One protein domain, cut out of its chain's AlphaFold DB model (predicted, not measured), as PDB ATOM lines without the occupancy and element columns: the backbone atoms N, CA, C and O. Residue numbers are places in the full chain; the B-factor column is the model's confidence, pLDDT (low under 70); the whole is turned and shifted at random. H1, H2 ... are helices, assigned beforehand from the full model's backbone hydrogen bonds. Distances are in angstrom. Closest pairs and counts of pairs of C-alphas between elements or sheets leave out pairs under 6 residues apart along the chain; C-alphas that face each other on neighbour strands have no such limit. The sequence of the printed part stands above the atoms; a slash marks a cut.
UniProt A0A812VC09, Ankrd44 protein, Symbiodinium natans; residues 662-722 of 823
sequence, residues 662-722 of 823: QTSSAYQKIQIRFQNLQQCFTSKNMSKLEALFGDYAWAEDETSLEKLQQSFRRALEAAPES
ATOM      1  N   GLN A 662      45.910 -56.939 -13.025       63.50
ATOM      2  CA  GLN A 662      44.615 -56.777 -12.358       63.50
ATOM      3  C   GLN A 662      44.105 -58.082 -11.727       63.50
ATOM      4  O   GLN A 662      43.414 -58.048 -10.712       63.50
ATOM      5  N   THR A 663      44.490 -59.243 -12.261       66.31
ATOM      6  CA  THR A 663      44.175 -60.549 -11.657       66.31
ATOM      7  C   THR A 663      45.183 -60.989 -10.586       66.31
ATOM      8  O   THR A 663      45.010 -62.038  -9.966       66.31
ATOM      9  N   SER A 664      46.236 -60.202 -10.334       65.31
ATOM     10  CA  SER A 664      47.304 -60.570  -9.402       65.31
ATOM     11  C   SER A 664      46.920 -60.371  -7.932       65.31
ATOM     12  O   SER A 664      46.149 -59.484  -7.556       65.31
ATOM     13  N   SER A 665      47.561 -61.142  -7.052       69.00
ATOM     14  CA  SER A 665      47.457 -60.953  -5.598       69.00
ATOM     15  C   SER A 665      48.006 -59.596  -5.134       69.00
ATOM     16  O   SER A 665      47.580 -59.074  -4.103       69.00
ATOM     17  N   ALA A 666      48.931 -58.995  -5.893       63.12
ATOM     18  CA  ALA A 666      49.427 -57.648  -5.632       63.12
ATOM     19  C   ALA A 666      48.311 -56.613  -5.821       63.12
ATOM     20  O   ALA A 666      48.117 -55.770  -4.950       63.12
ATOM     21  N   TYR A 667      47.529 -56.724  -6.895       69.88
ATOM     22  CA  TYR A 667      46.409 -55.825  -7.163       69.88
ATOM     23  C   TYR A 667      45.292 -55.932  -6.115       69.88
ATOM     24  O   TYR A 667      44.789 -54.914  -5.645       69.88
ATOM     25  N   GLN A 668      44.979 -57.139  -5.634       73.12
ATOM     26  CA  GLN A 668      44.011 -57.319  -4.539       73.12
ATOM     27  C   GLN A 668      44.423 -56.571  -3.259       73.12
ATOM     28  O   GLN A 668      43.597 -55.930  -2.608       73.12
ATOM     29  N   LYS A 669      45.719 -56.578  -2.912       74.75
ATOM     30  CA  LYS A 669      46.239 -55.800  -1.770       74.75
ATOM     31  C   LYS A 669      46.064 -54.293  -1.971       74.75
ATOM     32  O   LYS A 669      45.825 -53.575  -1.002       74.75
ATOM     33  N   ILE A 670      46.168 -53.819  -3.213       71.69
ATOM     34  CA  ILE A 670      45.950 -52.411  -3.565       71.69
ATOM     35  C   ILE A 670      44.490 -52.031  -3.327       71.69
ATOM     36  O   ILE A 670      44.233 -51.036  -2.652       71.69
ATOM     37  N   GLN A 671      43.540 -52.844  -3.794       75.81
ATOM     38  CA  GLN A 671      42.113 -52.586  -3.571       75.81
ATOM     39  C   GLN A 671      41.784 -52.490  -2.076       75.81
ATOM     40  O   GLN A 671      41.147 -51.530  -1.646       75.81
ATOM     41  N   ILE A 672      42.304 -53.418  -1.267       79.94
ATOM     42  CA  ILE A 672      42.132 -53.394   0.194       79.94
ATOM     43  C   ILE A 672      42.738 -52.119   0.801       79.94
ATOM     44  O   ILE A 672      42.134 -51.494   1.674       79.94
ATOM     45  N   ARG A 673      43.921 -51.691   0.336       82.81
ATOM     46  CA  ARG A 673      44.547 -50.442   0.795       82.81
ATOM     47  C   ARG A 673      43.652 -49.237   0.517       82.81
ATOM     48  O   ARG A 673      43.460 -48.428   1.417       82.81
ATOM     49  N   PHE A 674      43.082 -49.127  -0.680       83.31
ATOM     50  CA  PHE A 674      42.210 -48.004  -1.032       83.31
ATOM     51  C   PHE A 674      40.861 -48.027  -0.308       83.31
ATOM     52  O   PHE A 674      40.392 -46.969   0.099       83.31
ATOM     53  N   GLN A 675      40.295 -49.202  -0.029       84.62
ATOM     54  CA  GLN A 675      39.122 -49.326   0.850       84.62
ATOM     55  C   GLN A 675      39.423 -48.831   2.274       84.62
ATOM     56  O   GLN A 675      38.630 -48.107   2.876       84.62
ATOM     57  N   ASN A 676      40.603 -49.160   2.810       86.19
ATOM     58  CA  ASN A 676      41.033 -48.657   4.114       86.19
ATOM     59  C   ASN A 676      41.269 -47.139   4.095       86.19
ATOM     60  O   ASN A 676      40.896 -46.450   5.046       86.19
ATOM     61  N   LEU A 677      41.868 -46.607   3.025       86.81
ATOM     62  CA  LEU A 677      42.071 -45.166   2.850       86.81
ATOM     63  C   LEU A 677      40.745 -44.418   2.751       86.81
ATOM     64  O   LEU A 677      40.571 -43.418   3.442       86.81
ATOM     65  N   GLN A 678      39.787 -44.944   1.987       89.62
ATOM     66  CA  GLN A 678      38.431 -44.407   1.905       89.62
ATOM     67  C   GLN A 678      37.832 -44.240   3.305       89.62
ATOM     68  O   GLN A 678      37.385 -43.150   3.652       89.62
ATOM     69  N   GLN A 679      37.896 -45.278   4.147       88.94
ATOM     70  CA  GLN A 679      37.415 -45.193   5.529       88.94
ATOM     71  C   GLN A 679      38.171 -44.144   6.358       88.94
ATOM     72  O   GLN A 679      37.566 -43.488   7.208       88.94
ATOM     73  N   CYS A 680      39.475 -43.960   6.128       91.44
ATOM     74  CA  CYS A 680      40.265 -42.934   6.816       91.44
ATOM     75  C   CYS A 680      39.804 -41.520   6.450       91.44
ATOM     76  O   CYS A 680      39.651 -40.700   7.352       91.44
ATOM     77  N   PHE A 681      39.523 -41.250   5.171       91.06
ATOM     78  CA  PHE A 681      38.962 -39.970   4.730       91.06
ATOM     79  C   PHE A 681      37.541 -39.755   5.261       91.06
ATOM     80  O   PHE A 681      37.262 -38.705   5.834       91.06
ATOM     81  N   THR A 682      36.668 -40.769   5.187       90.38
ATOM     82  CA  THR A 682      35.290 -40.683   5.708       90.38
ATOM     83  C   THR A 682      35.248 -40.420   7.215       90.38
ATOM     84  O   THR A 682      34.430 -39.637   7.684       90.38
ATOM     85  N   SER A 683      36.134 -41.058   7.985       91.75
ATOM     86  CA  SER A 683      36.225 -40.866   9.441       91.75
ATOM     87  C   SER A 683      37.119 -39.697   9.862       91.75
ATOM     88  O   SER A 683      37.279 -39.471  11.062       91.75
ATOM     89  N   LYS A 684      37.715 -38.974   8.901       91.88
ATOM     90  CA  LYS A 684      38.709 -37.910   9.127       91.88
ATOM     91  C   LYS A 684      39.800 -38.348  10.116       91.88
ATOM     92  O   LYS A 684      40.148 -37.640  11.060       91.88
ATOM     93  N   ASN A 685      40.329 -39.559   9.931       90.88
ATOM     94  CA  ASN A 685      41.355 -40.119  10.806       90.88
ATOM     95  C   ASN A 685      42.711 -39.442  10.553       90.88
ATOM     96  O   ASN A 685      43.539 -39.950   9.793       90.88
ATOM     97  N   MET A 686      42.936 -38.303  11.209       88.38
ATOM     98  CA  MET A 686      44.103 -37.444  10.981       88.38
ATOM     99  C   MET A 686      45.431 -38.170  11.179       88.38
ATOM    100  O   MET A 686      46.327 -38.013  10.364       88.38
ATOM    101  N   SER A 687      45.550 -39.029  12.197       86.06
ATOM    102  CA  SER A 687      46.792 -39.771  12.451       86.06
ATOM    103  C   SER A 687      47.146 -40.723  11.304       86.06
ATOM    104  O   SER A 687      48.312 -40.816  10.920       86.06
ATOM    105  N   LYS A 688      46.154 -41.414  10.727       85.56
ATOM    106  CA  LYS A 688      46.384 -42.292   9.572       85.56
ATOM    107  C   LYS A 688      46.627 -41.512   8.286       85.56
ATOM    108  O   LYS A 688      47.449 -41.948   7.493       85.56
ATOM    109  N   LEU A 689      45.930 -40.393   8.084       85.62
ATOM    110  CA  LEU A 689      46.125 -39.527   6.918       85.62
ATOM    111  C   LEU A 689      47.501 -38.852   6.947       85.62
ATOM    112  O   LEU A 689      48.177 -38.798   5.927       85.62
ATOM    113  N   GLU A 690      47.961 -38.423   8.119       84.62
ATOM    114  CA  GLU A 690      49.309 -37.891   8.307       84.62
ATOM    115  C   GLU A 690      50.386 -38.936   7.998       84.62
ATOM    116  O   GLU A 690      51.378 -38.631   7.337       84.62
ATOM    117  N   ALA A 691      50.166 -40.193   8.395       80.81
ATOM    118  CA  ALA A 691      51.094 -41.281   8.099       80.81
ATOM    119  C   ALA A 691      51.289 -41.520   6.586       80.81
ATOM    120  O   ALA A 691      52.328 -42.049   6.189       80.81
ATOM    121  N   LEU A 692      50.345 -41.087   5.738       73.81
ATOM    122  CA  LEU A 692      50.467 -41.176   4.278       73.81
ATOM    123  C   LEU A 692      51.539 -40.251   3.713       73.81
ATOM    124  O   LEU A 692      52.024 -40.503   2.614       73.81
ATOM    125  N   PHE A 693      51.944 -39.205   4.436       76.50
ATOM    126  CA  PHE A 693      52.938 -38.253   3.946       76.50
ATOM    127  C   PHE A 693      54.222 -38.961   3.476       76.50
ATOM    128  O   PHE A 693      54.696 -38.739   2.361       76.50
ATOM    129  N   GLY A 694      54.737 -39.899   4.279       67.88
ATOM    130  CA  GLY A 694      55.938 -40.670   3.941       67.88
ATOM    131  C   GLY A 694      55.751 -41.643   2.772       67.88
ATOM    132  O   GLY A 694      56.729 -42.088   2.165       67.88
ATOM    133  N   ASP A 695      54.513 -41.981   2.409       68.38
ATOM    134  CA  ASP A 695      54.227 -42.816   1.242       68.38
ATOM    135  C   ASP A 695      54.411 -42.037  -0.066       68.38
ATOM    136  O   ASP A 695      54.776 -42.650  -1.074       68.38
ATOM    137  N   TYR A 696      54.254 -40.708  -0.056       71.75
ATOM    138  CA  TYR A 696      54.101 -39.919  -1.285       71.75
ATOM    139  C   TYR A 696      55.036 -38.713  -1.431       71.75
ATOM    140  O   TYR A 696      55.225 -38.264  -2.562       71.75
ATOM    141  N   ALA A 697      55.677 -38.272  -0.348       73.81
ATOM    142  CA  ALA A 697      56.666 -37.196  -0.339       73.81
ATOM    143  C   ALA A 697      58.058 -37.700   0.081       73.81
ATOM    144  O   ALA A 697      58.198 -38.718   0.769       73.81
ATOM    145  N   TRP A 698      59.097 -36.980  -0.342       74.62
ATOM    146  CA  TRP A 698      60.491 -37.232   0.020       74.62
ATOM    147  C   TRP A 698      61.212 -35.943   0.449       74.62
ATOM    148  O   TRP A 698      60.917 -34.852  -0.040       74.62
ATOM    149  N   ALA A 699      62.185 -36.078   1.354       65.81
ATOM    150  CA  ALA A 699      63.066 -35.000   1.799       65.81
ATOM    151  C   ALA A 699      64.515 -35.498   1.926       65.81
ATOM    152  O   ALA A 699      64.747 -36.689   2.142       65.81
ATOM    153  N   GLU A 700      65.480 -34.582   1.803       59.44
ATOM    154  CA  GLU A 700      66.913 -34.915   1.785       59.44
ATOM    155  C   GLU A 700      67.442 -35.421   3.134       59.44
ATOM    156  O   GLU A 700      68.331 -36.275   3.175       59.44
ATOM    157  N   ASP A 701      66.893 -34.900   4.230       61.94
ATOM    158  CA  ASP A 701      67.328 -35.168   5.597       61.94
ATOM    159  C   ASP A 701      66.138 -35.183   6.573       61.94
ATOM    160  O   ASP A 701      65.047 -34.697   6.263       61.94
ATOM    161  N   GLU A 702      66.357 -35.741   7.766       60.56
ATOM    162  CA  GLU A 702      65.323 -35.891   8.799       60.56
ATOM    163  C   GLU A 702      64.743 -34.545   9.256       60.56
ATOM    164  O   GLU A 702      63.537 -34.438   9.455       60.56
ATOM    165  N   THR A 703      65.556 -33.489   9.345       68.88
ATOM    166  CA  THR A 703      65.088 -32.162   9.781       68.88
ATOM    167  C   THR A 703      64.179 -31.522   8.729       68.88
ATOM    168  O   THR A 703      63.161 -30.910   9.060       68.88
ATOM    169  N   SER A 704      64.527 -31.658   7.451       69.75
ATOM    170  CA  SER A 704      63.694 -31.213   6.331       69.75
ATOM    171  C   SER A 704      62.400 -32.026   6.240       69.75
ATOM    172  O   SER A 704      61.329 -31.454   6.032       69.75
ATOM    173  N   LEU A 705      62.475 -33.341   6.470       72.06
ATOM    174  CA  LEU A 705      61.308 -34.219   6.502       72.06
ATOM    175  C   LEU A 705      60.332 -33.828   7.617       72.06
ATOM    176  O   LEU A 705      59.138 -33.700   7.360       72.06
ATOM    177  N   GLU A 706      60.832 -33.583   8.830       73.31
ATOM    178  CA  GLU A 706      60.022 -33.160   9.979       73.31
ATOM    179  C   GLU A 706      59.304 -31.828   9.721       73.31
ATOM    180  O   GLU A 706      58.123 -31.677  10.044       73.31
ATOM    181  N   LYS A 707      59.982 -30.859   9.091       78.75
ATOM    182  CA  LYS A 707      59.372 -29.570   8.720       78.75
ATOM    183  C   LYS A 707      58.248 -29.733   7.703       78.75
ATOM    184  O   LYS A 707      57.205 -29.083   7.836       78.75
ATOM    185  N   LEU A 708      58.442 -30.587   6.699       80.75
ATOM    186  CA  LEU A 708      57.411 -30.854   5.698       80.75
ATOM    187  C   LEU A 708      56.238 -31.628   6.296       80.75
ATOM    188  O   LEU A 708      55.097 -31.236   6.077       80.75
ATOM    189  N   GLN A 709      56.496 -32.629   7.140       81.81
ATOM    190  CA  GLN A 709      55.458 -33.335   7.897       81.81
ATOM    191  C   GLN A 709      54.642 -32.379   8.770       81.81
ATOM    192  O   GLN A 709      53.415 -32.450   8.794       81.81
ATOM    193  N   GLN A 710      55.296 -31.436   9.454       84.94
ATOM    194  CA  GLN A 710      54.598 -30.444  10.268       84.94
ATOM    195  C   GLN A 710      53.745 -29.494   9.416       84.94
ATOM    196  O   GLN A 710      52.633 -29.141   9.814       84.94
ATOM    197  N   SER A 711      54.250 -29.082   8.252       86.94
ATOM    198  CA  SER A 711      53.514 -28.228   7.310       86.94
ATOM    199  C   SER A 711      52.307 -28.967   6.731       86.94
ATOM    200  O   SER A 711      51.202 -28.427   6.736       86.94
ATOM    201  N   PHE A 712      52.492 -30.234   6.358       88.94
ATOM    202  CA  PHE A 712      51.431 -31.128   5.911       88.94
ATOM    203  C   PHE A 712      50.354 -31.313   6.978       88.94
ATOM    204  O   PHE A 712      49.175 -31.158   6.677       88.94
ATOM    205  N   ARG A 713      50.737 -31.563   8.238       89.69
ATOM    206  CA  ARG A 713      49.785 -31.689   9.351       89.69
ATOM    207  C   ARG A 713      48.935 -30.426   9.501       89.69
ATOM    208  O   ARG A 713      47.716 -30.526   9.557       89.69
ATOM    209  N   ARG A 714      49.558 -29.241   9.507       90.75
ATOM    210  CA  ARG A 714      48.832 -27.959   9.599       90.75
ATOM    211  C   ARG A 714      47.889 -27.751   8.414       90.75
ATOM    212  O   ARG A 714      46.769 -27.287   8.600       90.75
ATOM    213  N   ALA A 715      48.336 -28.087   7.207       90.75
ATOM    214  CA  ALA A 715      47.524 -27.973   6.002       90.75
ATOM    215  C   ALA A 715      46.337 -28.949   6.015       90.75
ATOM    216  O   ALA A 715      45.232 -28.574   5.639       90.75
ATOM    217  N   LEU A 716      46.546 -30.173   6.507       90.62
ATOM    218  CA  LEU A 716      45.503 -31.179   6.684       90.62
ATOM    219  C   LEU A 716      44.474 -30.748   7.742       90.62
ATOM    220  O   LEU A 716      43.277 -30.895   7.521       90.62
ATOM    221  N   GLU A 717      44.922 -30.182   8.867       90.94
ATOM    222  CA  GLU A 717      44.054 -29.623   9.918       90.94
ATOM    223  C   GLU A 717      43.206 -28.444   9.421       90.94
ATOM    224  O   GLU A 717      42.069 -28.280   9.861       90.94
ATOM    225  N   ALA A 718      43.741 -27.644   8.496       91.50
ATOM    226  CA  ALA A 718      43.049 -26.513   7.884       91.50
ATOM    227  C   ALA A 718      42.237 -26.884   6.627       91.50
ATOM    228  O   ALA A 718      41.608 -26.006   6.035       91.50
ATOM    229  N   ALA A 719      42.261 -28.150   6.193       90.12
ATOM    230  CA  ALA A 719      41.628 -28.566   4.949       90.12
ATOM    231  C   ALA A 719      40.090 -28.461   5.031       90.12
ATOM    232  O   ALA A 719      39.496 -28.814   6.056       90.12
ATOM    233  N   PRO A 720      39.421 -28.006   3.954       88.19
ATOM    234  CA  PRO A 720      37.966 -27.911   3.916       88.19
ATOM    235  C   PRO A 720      37.311 -29.297   3.920       88.19
ATOM    236  O   PRO A 720      37.927 -30.305   3.575       88.19
ATOM    237  N   GLU A 721      36.025 -29.361   4.268       86.31
ATOM    238  CA  GLU A 721      35.263 -30.620   4.265       86.31
ATOM    239  C   GLU A 721      35.267 -31.311   2.894       86.31
ATOM    240  O   GLU A 721      35.438 -32.530   2.818       86.31
ATOM    241  N   SER A 722      35.219 -30.521   1.822       83.94
ATOM    242  CA  SER A 722      35.289 -30.982   0.437       83.94
ATOM    243  C   SER A 722      36.548 -31.770   0.101       83.94
ATOM    244  O   SER A 722      36.488 -32.699  -0.701       83.94
TER     245      SER A 722
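AT A GLANCE: This is residues 662 to 722 of the 823 residues of the protein "Ankrd44 protein" of Symbiodinium natans (UniProt A0A812VC09). Picture a flat, open zigzag of helices: the long H1 runs to a corner, the short H2 and H3 fold back from it, and the long H4 returns beside H2. H1 meets the rest near its last residues, and residues 663 to 669 at its other end stick out. The printed part has 61 residues with four named helices, H1, H2, H3 and H4 in chain order, and no named strand; the class is all helix. It is loose, with a radius of gyration of the C-alphas of 14.1 A and spans of 41 by 31 by 16 A.

HOW THE PARTS SIT: Start with H1, residues 665 to 682, and go on to H2, residues 686 to 691. They touch only at the corner by their tight link, H1 with residues 680 to 681 alone; the closest C-alphas, of Cys 680 and Lys 688, are 6.7 A apart. They run opposite ways at a shallow tilt of 34 degrees, only just short of steep. H3, residues 693 to 696, and H2 meet only through their link. Look next at H4, residues 702 to 717: it touches H2, closest at the C-alphas of Glu 690 and Arg 713, 6.3 A, opposite ways at a shallow tilt of 31 degrees. H3 and H4 are close but not clearly touching, with the C-alphas of Phe 693 and Gln 709 closest at 6.8 A. H1 is apart from H3 and H4. In H1, H2 and H4 every O i to N i+4 pair is within hydrogen-bond range; H3 is too short for such a pair.

IN THESE COORDINATES: Find C-alpha 665 at (47.457, -60.953, -5.598); from there H1 runs 26.2 A to C-alpha 682 at (35.290, -40.683, 5.708). H2 measures 8.5 A and H3 5.6 A. H4 runs 22.2 A from Glu 702 to C-alpha 717 at (44.054, -29.623, 9.918).

THE WHOLE: The two C-alphas farthest apart, of Thr 663 and Thr 703, are 41.3 A apart. The printed part has no cut, and its three links between helices are tight. In the B-factor column of this model, the mean pLDDT of the printed part is 79.8; find values under 70 at residues 662 to 667, 694 to 695 and 699 to 704.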